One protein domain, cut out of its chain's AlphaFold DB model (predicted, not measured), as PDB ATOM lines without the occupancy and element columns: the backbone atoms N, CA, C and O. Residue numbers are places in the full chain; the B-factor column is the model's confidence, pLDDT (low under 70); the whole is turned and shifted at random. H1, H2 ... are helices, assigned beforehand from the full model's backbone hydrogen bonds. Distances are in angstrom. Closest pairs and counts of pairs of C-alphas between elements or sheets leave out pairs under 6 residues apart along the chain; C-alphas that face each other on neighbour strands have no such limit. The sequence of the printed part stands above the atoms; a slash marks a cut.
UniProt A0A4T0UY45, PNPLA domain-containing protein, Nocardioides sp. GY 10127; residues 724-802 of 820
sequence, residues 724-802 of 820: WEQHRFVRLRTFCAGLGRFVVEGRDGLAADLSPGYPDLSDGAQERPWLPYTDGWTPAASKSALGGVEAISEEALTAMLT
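What this domain is: This is residues 724 to 802 of the 820 residues of the protein "PNPLA domain-containing protein" of Nocardioides sp. GY 10127 (UniProt A0A4T0UY45). One long helix, H1, has a short helical hairpin of H2 and H3 set about perpendicular to it, and this hairpin touches H1 with residues 789 to 790 of H3, at residues 743 to 747 in the second half of H1, while the short H4 packs on H1 at a steep tilt around its middle, at residues 736 to 744. The first residues of H1, 724 to 732, stick out free, and so do residues 767 to 772 in the long loop between H2 and H3. The printed part has 79 residues with four named helices in the order H1, H2, H3, H4, no named strand, and the class all helix. It is loose, with a radius of gyration of the C-alphas of 15.6 A, and elongated, spanning 45 by 29 by 18 A.

How they stand to each other: Start with H1, residues 724 to 750. After a short link comes H2, residues 758 to 763, close to H1 but not clearly touching: the closest C-alphas, of Leu 750 and Tyr 758, are 7.5 A apart, and the lines stand about perpendicular, at 86 degrees. Go on to H3, residues 779 to 790, which with residues 779 to 783 alone touches H2; the closest C-alphas are those of Ser 762 and Pro 779, 5.5 A apart. H2 and H3 form a helical hairpin, running opposite ways at a shallow tilt of 16 degrees. At its other end, residues 789 to 790 of H3 touch residues 743 to 747 of H1, with the C-alphas of Val 743 and Val 789 closest at 6.3 A and the lines about perpendicular at 82 degrees. Then look at H4, residues 794 to 801: it touches residues 736 to 744 of H1, the closest C-alphas being those of Ala 737 and Leu 801, 5.1 A apart. These two run opposite ways at a steep tilt of 46 degrees. H4 is apart from both H2 and H3. The helix packing is mostly crossed, but only just: 1 of the 3 touching pairs is at a shallow tilt. In H1, H2, H3 and H4 every O i to N i+4 pair is within hydrogen-bond range.

Where its parts are: Find C-alpha 724 at (-16.391, -1.741, -12.776); from there H1 runs 37.9 A to C-alpha 750 at (-26.588, -4.286, -49.231). H2, from 758 to 763, measures 9.2 A, and H3, from 779 to 790, 16.5 A. H4 runs 10.3 A from C-alpha 794 to C-alpha 801 at (-31.575, -0.700, -30.674).

The domain as a whole: The two C-alphas farthest apart, those of Trp 724 and Ser 755, are 47.8 A from each other. The printed part has no cut. The link from H2 to H3, 15 residues, is long, and that from H3 to H4, 3 residues, is tight. The mean pLDDT of the printed part is 75.5; look for values under 70 at residues 758 to 759 and 761 to 777.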
ATOM      1  N   TRP A 724     -17.074  -1.072 -11.670       81.19
ATOM      2  CA  TRP A 724     -16.391  -1.741 -12.776       81.19
ATOM      3  C   TRP A 724     -17.351  -2.560 -13.650       81.19
ATOM      4  O   TRP A 724     -17.364  -2.401 -14.873       81.19
ATOM      5  N   GLU A 725     -18.198  -3.408 -13.065       79.69
ATOM      6  CA  GLU A 725     -19.221  -4.150 -13.804       79.69
ATOM      7  C   GLU A 725     -20.269  -3.220 -14.418       79.69
ATOM      8  O   GLU A 725     -20.703  -3.472 -15.543       79.69
ATOM      9  N   GLN A 726     -20.624  -2.125 -13.738       78.62
ATOM     10  CA  GLN A 726     -21.486  -1.078 -14.287       78.62
ATOM     11  C   GLN A 726     -20.857  -0.454 -15.539       78.62
ATOM     12  O   GLN A 726     -21.510  -0.398 -16.581       78.62
ATOM     13  N   HIS A 727     -19.578  -0.064 -15.492       82.38
ATOM     14  CA  HIS A 727     -18.850   0.425 -16.663       82.38
ATOM     15  C   HIS A 727     -18.806  -0.626 -17.782       82.38
ATOM     16  O   HIS A 727     -19.159  -0.319 -18.919       82.38
ATOM     17  N   ARG A 728     -18.455  -1.888 -17.492       84.50
ATOM     18  CA  ARG A 728     -18.460  -2.971 -18.499       84.50
ATOM     19  C   ARG A 728     -19.833  -3.166 -19.144       84.50
ATOM     20  O   ARG A 728     -19.906  -3.375 -20.353       84.50
ATOM     21  N   PHE A 729     -20.909  -3.095 -18.360       83.44
ATOM     22  CA  PHE A 729     -22.279  -3.200 -18.860       83.44
ATOM     23  C   PHE A 729     -22.652  -2.003 -19.741       83.44
ATOM     24  O   PHE A 729     -23.197  -2.191 -20.827       83.44
ATOM     25  N   VAL A 730     -22.300  -0.785 -19.325       83.62
ATOM     26  CA  VAL A 730     -22.477   0.438 -20.122       83.62
ATOM     27  C   VAL A 730     -21.722   0.340 -21.451       83.62
ATOM     28  O   VAL A 730     -22.309   0.585 -22.502       83.62
ATOM     29  N   ARG A 731     -20.457  -0.095 -21.428       86.56
ATOM     30  CA  ARG A 731     -19.637  -0.347 -22.622       86.56
ATOM     31  C   ARG A 731     -20.281  -1.364 -23.564       86.56
ATOM     32  O   ARG A 731     -20.447  -1.068 -24.743       86.56
ATOM     33  N   LEU A 732     -20.712  -2.512 -23.035       86.62
ATOM     34  CA  LEU A 732     -21.415  -3.547 -23.795       86.62
ATOM     35  C   LEU A 732     -22.717  -3.018 -24.418       86.62
ATOM     36  O   LEU A 732     -22.949  -3.234 -25.603       86.62
ATOM     37  N   ARG A 733     -23.542  -2.282 -23.662       84.00
ATOM     38  CA  ARG A 733     -24.790  -1.679 -24.165       84.00
ATOM     39  C   ARG A 733     -24.529  -0.659 -25.275       84.00
ATOM     40  O   ARG A 733     -25.206  -0.715 -26.297       84.00
ATOM     41  N   THR A 734     -23.553   0.236 -25.104       84.69
ATOM     42  CA  THR A 734     -23.162   1.209 -26.139       84.69
ATOM     43  C   THR A 734     -22.630   0.508 -27.390       84.69
ATOM     44  O   THR A 734     -22.991   0.894 -28.501       84.69
ATOM     45  N   PHE A 735     -21.835  -0.556 -27.230       87.44
ATOM     46  CA  PHE A 735     -21.351  -1.362 -28.349       87.44
ATOM     47  C   PHE A 735     -22.489  -2.067 -29.098       87.44
ATOM     48  O   PHE A 735     -22.576  -1.916 -30.311       87.44
ATOM     49  N   CYS A 736     -23.392  -2.772 -28.406       84.94
ATOM     50  CA  CYS A 736     -24.534  -3.443 -29.036       84.94
ATOM     51  C   CYS A 736     -25.455  -2.462 -29.778       84.94
ATOM     52  O   CYS A 736     -25.888  -2.764 -30.884       84.94
ATOM     53  N   ALA A 737     -25.718  -1.279 -29.211       84.19
ATOM     54  CA  ALA A 737     -26.530  -0.255 -29.870       84.19
ATOM     55  C   ALA A 737     -25.842   0.320 -31.123       84.19
ATOM     56  O   ALA A 737     -26.488   0.501 -32.155       84.19
ATOM     57  N   GLY A 738     -24.527   0.567 -31.058       87.06
ATOM     58  CA  GLY A 738     -23.735   0.996 -32.213       87.06
ATOM     59  C   GLY A 738     -23.663  -0.074 -33.306       87.06
ATOM     60  O   GLY A 738     -23.882   0.231 -34.472       87.06
ATOM     61  N   LEU A 739     -23.426  -1.333 -32.928       86.06
ATOM     62  CA  LEU A 739     -23.399  -2.473 -33.844       86.06
ATOM     63  C   LEU A 739     -24.760  -2.685 -34.517       86.06
ATOM     64  O   LEU A 739     -24.809  -2.805 -35.734       86.06
ATOM     65  N   GLY A 740     -25.858  -2.667 -33.755       85.75
ATOM     66  CA  GLY A 740     -27.212  -2.769 -34.306       85.75
ATOM     67  C   GLY A 740     -27.498  -1.673 -35.336       85.75
ATOM     68  O   GLY A 740     -28.049  -1.960 -36.393       85.75
ATOM     69  N   ARG A 741     -27.041  -0.438 -35.081       85.81
ATOM     70  CA  ARG A 741     -27.142   0.666 -36.044       85.81
ATOM     71  C   ARG A 741     -26.319   0.414 -37.314       85.81
ATOM     72  O   ARG A 741     -26.871   0.547 -38.399       85.81
ATOM     73  N   PHE A 742     -25.051   0.016 -37.186       86.31
ATOM     74  CA  PHE A 742     -24.208  -0.325 -38.341       86.31
ATOM     75  C   PHE A 742     -24.780  -1.486 -39.167       86.31
ATOM     76  O   PHE A 742     -24.661  -1.476 -40.386       86.31
ATOM     77  N   VAL A 743     -25.413  -2.473 -38.524       86.25
ATOM     78  CA  VAL A 743     -26.068  -3.590 -39.221       86.25
ATOM     79  C   VAL A 743     -27.318  -3.124 -39.970       86.25
ATOM     80  O   VAL A 743     -27.493  -3.536 -41.109       86.25
ATOM     81  N   VAL A 744     -28.158  -2.251 -39.397       83.88
ATOM     82  CA  VAL A 744     -29.315  -1.678 -40.121       83.88
ATOM     83  C   VAL A 744     -28.853  -0.846 -41.320       83.88
ATOM     84  O   VAL A 744     -29.218  -1.161 -42.448       83.88
ATOM     85  N   GLU A 745     -27.983   0.146 -41.100       83.31
ATOM     86  CA  GLU A 745     -27.463   1.014 -42.172       83.31
ATOM     87  C   GLU A 745     -26.715   0.201 -43.252       83.31
ATOM     88  O   GLU A 745     -26.779   0.521 -44.439       83.31
ATOM     89  N   GLY A 746     -26.043  -0.887 -42.856       81.31
ATOM     90  CA  GLY A 746     -25.391  -1.829 -43.763       81.31
ATOM     91  C   GLY A 746     -26.365  -2.698 -44.565       81.31
ATOM     92  O   GLY A 746     -26.148  -2.880 -45.759       81.31
ATOM     93  N   ARG A 747     -27.444  -3.213 -43.957       80.31
ATOM     94  CA  ARG A 747     -28.463  -4.022 -44.657       80.31
ATOM     95  C   ARG A 747     -29.204  -3.204 -45.710       80.31
ATOM     96  O   ARG A 747     -29.371  -3.702 -46.819       80.31
ATOM     97  N   ASP A 748     -29.548  -1.951 -45.416       77.94
ATOM     98  CA  ASP A 748     -30.151  -1.038 -46.400       77.94
ATOM     99  C   ASP A 748     -29.219  -0.816 -47.608       77.94
ATOM    100  O   ASP A 748     -29.660  -0.834 -48.758       77.94
ATOM    101  N   GLY A 749     -27.912  -0.663 -47.361       76.56
ATOM    102  CA  GLY A 749     -26.897  -0.514 -48.409       76.56
ATOM    103  C   GLY A 749     -26.574  -1.798 -49.186       76.56
ATOM    104  O   GLY A 749     -26.178  -1.711 -50.346       76.56
ATOM    105  N   LEU A 750     -26.742  -2.977 -48.577       74.50
ATOM    106  CA  LEU A 750     -26.588  -4.286 -49.231       74.50
ATOM    107  C   LEU A 750     -27.819  -4.677 -50.058       74.50
ATOM    108  O   LEU A 750     -27.675  -5.344 -51.077       74.50
ATOM    109  N   ALA A 751     -29.012  -4.245 -49.641       71.44
ATOM    110  CA  ALA A 751     -30.262  -4.440 -50.374       71.44
ATOM    111  C   ALA A 751     -30.429  -3.480 -51.569       71.44
ATOM    112  O   ALA A 751     -31.362  -3.639 -52.359       71.44
ATOM    113  N   ALA A 752     -29.555  -2.479 -51.707       75.56
ATOM    114  CA  ALA A 752     -29.519  -1.599 -52.867       75.56
ATOM    115  C   ALA A 752     -28.974  -2.333 -54.106       75.56
ATOM    116  O   ALA A 752     -27.988  -3.064 -54.024       75.56
ATOM    117  N   ASP A 753     -29.590  -2.094 -55.266       71.00
ATOM    118  CA  ASP A 753     -29.164  -2.673 -56.545       71.00
ATOM    119  C   ASP A 753     -27.828  -2.052 -56.997       71.00
ATOM    120  O   ASP A 753     -27.770  -0.939 -57.527       71.00
ATOM    121  N   LEU A 754     -26.734  -2.753 -56.693       70.12
ATOM    122  CA  LEU A 754     -25.356  -2.333 -56.934       70.12
ATOM    123  C   LEU A 754     -24.695  -3.265 -57.952       70.12
ATOM    124  O   LEU A 754     -24.671  -4.481 -57.773       70.12
ATOM    125  N   SER A 755     -24.101  -2.678 -58.992       71.44
ATOM    126  CA  SER A 755     -23.369  -3.407 -60.031       71.44
ATOM    127  C   SER A 755     -21.953  -2.833 -60.200       71.44
ATOM    128  O   SER A 755     -21.824  -1.643 -60.507       71.44
ATOM    129  N   PRO A 756     -20.884  -3.635 -60.013       70.94
ATOM    130  CA  PRO A 756     -20.890  -5.020 -59.522       70.94
ATOM    131  C   PRO A 756     -21.344  -5.121 -58.054       70.94
ATOM    132  O   PRO A 756     -21.204  -4.163 -57.291       70.94
ATOM    133  N   GLY A 757     -21.857  -6.287 -57.653       71.12
ATOM    134  CA  GLY A 757     -22.340  -6.507 -56.291       71.12
ATOM    135  C   GLY A 757     -21.201  -6.613 -55.271       71.12
ATOM    136  O   GLY A 757     -20.051  -6.905 -55.608       71.12
ATOM    137  N   TYR A 758     -21.513  -6.433 -53.984       67.81
ATOM    138  CA  TYR A 758     -20.530  -6.608 -52.904       67.81
ATOM    139  C   TYR A 758     -19.837  -7.991 -52.887       67.81
ATOM    140  O   TYR A 758     -18.624  -8.025 -52.652       67.81
ATOM    141  N   PRO A 759     -20.518  -9.123 -53.173       68.00
ATOM    142  CA  PRO A 759     -19.854 -10.417 -53.322       68.00
ATOM    143  C   PRO A 759     -18.821 -10.442 -54.458       68.00
ATOM    144  O   PRO A 759     -17.723 -10.954 -54.248       68.00
ATOM    145  N   ASP A 760     -19.116  -9.829 -55.607       71.25
ATOM    146  CA  ASP A 760     -18.210  -9.772 -56.765       71.25
ATOM    147  C   ASP A 760     -16.987  -8.887 -56.473       71.25
ATOM    148  O   ASP A 760     -15.848  -9.215 -56.815       71.25
ATOM    149  N   LEU A 761     -17.205  -7.776 -55.758       69.06
ATOM    150  CA  LEU A 761     -16.135  -6.916 -55.252       69.06
ATOM    151  C   LEU A 761     -15.217  -7.641 -54.257       69.06
ATOM    152  O   LEU A 761     -14.056  -7.249 -54.140       69.06
ATOM    153  N   SER A 762     -15.710  -8.677 -53.564       67.75
ATOM    154  CA  SER A 762     -14.941  -9.455 -52.582       67.75
ATOM    155  C   SER A 762     -14.010 -10.506 -53.199       67.75
ATOM    156  O   SER A 762     -13.022 -10.873 -52.564       67.75
ATOM    157  N   ASP A 763     -14.275 -10.964 -54.427       69.25
ATOM    158  CA  ASP A 763     -13.467 -12.008 -55.072       69.25
ATOM    159  C   ASP A 763     -12.156 -11.452 -55.648       69.25
ATOM    160  O   ASP A 763     -11.099 -12.048 -55.463       69.25
ATOM    161  N   GLY A 764     -12.181 -10.254 -56.240       65.81
ATOM    162  CA  GLY A 764     -10.974  -9.551 -56.707       65.81
ATOM    163  C   GLY A 764     -10.238  -8.765 -55.614       65.81
ATOM    164  O   GLY A 764      -9.534  -7.806 -55.924       65.81
ATOM    165  N   ALA A 765     -10.481  -9.069 -54.337       62.97
ATOM    166  CA  ALA A 765     -10.138  -8.174 -53.237       62.97
ATOM    167  C   ALA A 765      -8.735  -8.430 -52.651       62.97
ATOM    168  O   ALA A 765      -8.037  -7.475 -52.326       62.97
ATOM    169  N   GLN A 766      -8.261  -9.684 -52.634       61.38
ATOM    170  CA  GLN A 766      -6.880 -10.019 -52.230       61.38
ATOM    171  C   GLN A 766      -5.814  -9.426 -53.171       61.38
ATOM    172  O   GLN A 766      -4.669  -9.235 -52.771       61.38
ATOM    173  N   GLU A 767      -6.195  -9.087 -54.404       65.75
ATOM    174  CA  GLU A 767      -5.334  -8.458 -55.414       65.75
ATOM    175  C   GLU A 767      -5.283  -6.918 -55.293       65.75
ATOM    176  O   GLU A 767      -4.598  -6.254 -56.069       65.75
ATOM    177  N   ARG A 768      -6.009  -6.323 -54.331       64.88
ATOM    178  CA  ARG A 768      -6.146  -4.865 -54.159       64.88
ATOM    179  C   ARG A 768      -5.399  -4.390 -52.905       64.88
ATOM    180  O   ARG A 768      -6.000  -4.330 -51.832       64.88
ATOM    181  N   PRO A 769      -4.121  -3.975 -53.010       55.81
ATOM    182  CA  PRO A 769      -3.274  -3.660 -51.851       55.81
ATOM    183  C   PRO A 769      -3.700  -2.416 -51.049       55.81
ATOM    184  O   PRO A 769      -3.136  -2.148 -49.994       55.81
ATOM    185  N   TRP A 770      -4.680  -1.642 -51.530       61.56
ATOM    186  CA  TRP A 770      -5.270  -0.508 -50.807       61.56
ATOM    187  C   TRP A 770      -6.474  -0.887 -49.930       61.56
ATOM    188  O   TRP A 770      -6.987  -0.033 -49.205       61.56
ATOM    189  N   LEU A 771      -6.959  -2.133 -49.992       57.31
ATOM    190  CA  LEU A 771      -7.948  -2.626 -49.036       57.31
ATOM    191  C   LEU A 771      -7.240  -2.997 -47.719       57.31
ATOM    192  O   LEU A 771      -6.232  -3.705 -47.754       57.31
ATOM    193  N   PRO A 772      -7.736  -2.541 -46.553       54.47
ATOM    194  CA  PRO A 772      -7.112  -2.825 -45.266       54.47
ATOM    195  C   PRO A 772      -7.360  -4.282 -44.858       54.47
ATOM    196  O   PRO A 772      -8.346  -4.601 -44.193       54.47
ATOM    197  N   TYR A 773      -6.454  -5.169 -45.263       56.88
ATOM    198  CA  TYR A 773      -6.467  -6.568 -44.857       56.88
ATOM    199  C   TYR A 773      -5.872  -6.773 -43.468       56.88
ATOM    200  O   TYR A 773      -4.806  -6.256 -43.140       56.88
ATOM    201  N   THR A 774      -6.556  -7.592 -42.676       56.03
ATOM    202  CA  THR A 774      -5.976  -8.300 -41.536       56.03
ATOM    203  C   THR A 774      -5.662  -9.735 -41.948       56.03
ATOM    204  O   THR A 774      -6.371 -10.327 -42.771       56.03
ATOM    205  N   ASP A 775      -4.611 -10.310 -41.364       55.97
ATOM    206  CA  ASP A 775      -4.227 -11.699 -41.615       55.97
ATOM    207  C   ASP A 775      -5.403 -12.643 -41.308       55.97
ATOM    208  O   ASP A 775      -5.912 -12.699 -40.186       55.97
ATOM    209  N   GLY A 776      -5.867 -13.366 -42.332       59.81
ATOM    210  CA  GLY A 776      -7.008 -14.286 -42.252       59.81
ATOM    211  C   GLY A 776      -8.326 -13.791 -42.867       59.81
ATOM    212  O   GLY A 776      -9.261 -14.589 -42.975       59.81
ATOM    213  N   TRP A 777      -8.431 -12.537 -43.329       64.56
ATOM    214  CA  TRP A 777      -9.641 -12.075 -44.025       64.56
ATOM    215  C   TRP A 777      -9.653 -12.573 -45.485       64.56
ATOM    216  O   TRP A 777      -8.935 -12.080 -46.353       64.56
ATOM    217  N   THR A 778     -10.446 -13.614 -45.753       72.38
ATOM    218  CA  THR A 778     -10.583 -14.269 -47.070       72.38
ATOM    219  C   THR A 778     -11.922 -13.923 -47.734       72.38
ATOM    220  O   THR A 778     -12.866 -13.593 -47.015       72.38
ATOM    221  N   PRO A 779     -12.084 -14.078 -49.066       72.50
ATOM    222  CA  PRO A 779     -13.386 -13.906 -49.727       72.50
ATOM    223  C   PRO A 779     -14.496 -14.769 -49.103       72.50
ATOM    224  O   PRO A 779     -15.631 -14.320 -48.957       72.50
ATOM    225  N   ALA A 780     -14.164 -15.978 -48.631       76.44
ATOM    226  CA  ALA A 780     -15.088 -16.835 -47.888       76.44
ATOM    227  C   ALA A 780     -15.496 -16.241 -46.525       76.44
ATOM    228  O   ALA A 780     -16.674 -16.274 -46.169       76.44
ATOM    229  N   ALA A 781     -14.554 -15.653 -45.780       76.44
ATOM    230  CA  ALA A 781     -14.856 -14.946 -44.535       76.44
ATOM    231  C   ALA A 781     -15.703 -13.684 -44.784       76.44
ATOM    232  O   ALA A 781     -16.639 -13.429 -44.030       76.44
ATOM    233  N   SER A 782     -15.438 -12.939 -45.863       75.75
ATOM    234  CA  SER A 782     -16.255 -11.791 -46.283       75.75
ATOM    235  C   SER A 782     -17.684 -12.213 -46.631       75.75
ATOM    236  O   SER A 782     -18.631 -11.658 -46.079       75.75
ATOM    237  N   LYS A 783     -17.860 -13.251 -47.459       76.25
ATOM    238  CA  LYS A 783     -19.182 -13.805 -47.809       76.25
ATOM    239  C   LYS A 783     -19.924 -14.344 -46.577       76.25
ATOM    240  O   LYS A 783     -21.116 -14.095 -46.429       76.25
ATOM    241  N   SER A 784     -19.221 -14.988 -45.641       81.31
ATOM    242  CA  SER A 784     -19.800 -15.418 -44.359       81.31
ATOM    243  C   SER A 784     -20.197 -14.250 -43.448       81.31
ATOM    244  O   SER A 784     -21.175 -14.375 -42.713       81.31
ATOM    245  N   ALA A 785     -19.458 -13.137 -43.461       79.88
ATOM    246  CA  ALA A 785     -19.799 -11.946 -42.687       79.88
ATOM    247  C   ALA A 785     -21.024 -11.225 -43.273       79.88
ATOM    248  O   ALA A 785     -21.910 -10.839 -42.515       79.88
ATOM    249  N   LEU A 786     -21.109 -11.116 -44.605       78.19
ATOM    250  CA  LEU A 786     -22.270 -10.567 -45.319       78.19
ATOM    251  C   LEU A 786     -23.540 -11.384 -45.040       78.19
ATOM    252  O   LEU A 786     -24.516 -10.832 -44.538       78.19
ATOM    253  N   GLY A 787     -23.496 -12.708 -45.227       80.50
ATOM    254  CA  GLY A 787     -24.626 -13.581 -44.886       80.50
ATOM    255  C   GLY A 787     -24.981 -13.547 -43.392       80.50
ATOM    256  O   GLY A 787     -26.146 -13.660 -43.023       80.50
ATOM    257  N   GLY A 788     -23.994 -13.323 -42.515       82.75
ATOM    258  CA  GLY A 788     -24.225 -13.076 -41.091       82.75
ATOM    259  C   GLY A 788     -24.991 -11.777 -40.820       82.75
ATOM    260  O   GLY A 788     -25.896 -11.780 -39.996       82.75
ATOM    261  N   VAL A 789     -24.667 -10.690 -41.528       81.38
ATOM    262  CA  VAL A 789     -25.379  -9.398 -41.463       81.38
ATOM    263  C   VAL A 789     -26.819  -9.535 -41.964       81.38
ATOM    264  O   VAL A 789     -27.736  -9.031 -41.320       81.38
ATOM    265  N   GLU A 790     -27.038 -10.259 -43.061       78.44
ATOM    266  CA  GLU A 790     -28.368 -10.523 -43.626       78.44
ATOM    267  C   GLU A 790     -29.247 -11.402 -42.719       78.44
ATOM    268  O   GLU A 790     -30.457 -11.185 -42.647       78.44
ATOM    269  N   ALA A 791     -28.645 -12.362 -42.005       83.12
ATOM    270  CA  ALA A 791     -29.339 -13.336 -41.160       83.12
ATOM    271  C   ALA A 791     -29.749 -12.823 -39.763       83.12
ATOM    272  O   ALA A 791     -30.449 -13.535 -39.036       83.12
ATOM    273  N   ILE A 792     -29.335 -11.617 -39.349       81.88
ATOM    274  CA  ILE A 792     -29.782 -11.034 -38.074       81.88
ATOM    275  C   ILE A 792     -31.255 -10.617 -38.208       81.88
ATOM    276  O   ILE A 792     -31.606  -9.785 -39.042       81.88
ATOM    277  N   SER A 793     -32.121 -11.176 -37.358       81.06
ATOM    278  CA  SER A 793     -33.561 -10.902 -37.391       81.06
ATOM    279  C   SER A 793     -33.918  -9.473 -36.960       81.06
ATOM    280  O   SER A 793     -33.250  -8.873 -36.114       81.06
ATOM    281  N   GLU A 794     -35.044  -8.961 -37.467       80.75
ATOM    282  CA  GLU A 794     -35.616  -7.670 -37.043       80.75
ATOM    283  C   GLU A 794     -35.857  -7.596 -35.531       80.75
ATOM    284  O   GLU A 794     -35.678  -6.547 -34.916       80.75
ATOM    285  N   GLU A 795     -36.215  -8.719 -34.903       81.19
ATOM    286  CA  GLU A 795     -36.381  -8.811 -33.451       81.19
ATOM    287  C   GLU A 795     -35.045  -8.612 -32.717       81.19
ATOM    288  O   GLU A 795     -34.974  -7.844 -31.755       81.19
ATOM    289  N   ALA A 796     -33.960  -9.229 -33.202       78.00
ATOM    290  CA  ALA A 796     -32.624  -9.052 -32.637       78.00
ATOM    291  C   ALA A 796     -32.097  -7.619 -32.839       78.00
ATOM    292  O   ALA A 796     -31.508  -7.046 -31.918       78.00
ATOM    293  N   LEU A 797     -32.352  -7.006 -34.003       78.88
ATOM    294  CA  LEU A 797     -32.032  -5.596 -34.269       78.88
ATOM    295  C   LEU A 797     -32.823  -4.666 -33.352       78.88
ATOM    296  O   LEU A 797     -32.240  -3.802 -32.695       78.88
ATOM    297  N   THR A 798     -34.128  -4.900 -33.220       80.12
ATOM    298  CA  THR A 798     -34.999  -4.151 -32.307       80.12
ATOM    299  C   THR A 798     -34.508  -4.269 -30.862       80.12
ATOM    300  O   THR A 798     -34.404  -3.254 -30.173       80.12
ATOM    301  N   ALA A 799     -34.120  -5.459 -30.397       77.56
ATOM    302  CA  ALA A 799     -33.577  -5.663 -29.052       77.56
ATOM    303  C   ALA A 799     -32.226  -4.954 -28.819       77.56
ATOM    304  O   ALA A 799     -31.987  -4.427 -27.727       77.56
ATOM    305  N   MET A 800     -31.353  -4.896 -29.833       77.25
ATOM    306  CA  MET A 800     -30.087  -4.149 -29.780       77.25
ATOM    307  C   MET A 800     -30.296  -2.627 -29.773       77.25
ATOM    308  O   MET A 800     -29.589  -1.916 -29.057       77.25
ATOM    309  N   LEU A 801     -31.274  -2.129 -30.535       77.75
ATOM    310  CA  LEU A 801     -31.575  -0.700 -30.674       77.75
ATOM    311  C   LEU A 801     -32.472  -0.142 -29.558       77.75
ATOM    312  O   LEU A 801     -32.431   1.059 -29.288       77.75
ATOM    313  N   THR A 802     -33.265  -0.985 -28.886       73.44
ATOM    314  CA  THR A 802     -34.203  -0.548 -27.842       73.44
ATOM    315  C   THR A 802     -33.442   0.049 -26.649       73.44
ATOM    316  O   THR A 802     -32.692  -0.666 -25.964       73.44
TER     317      THR A 802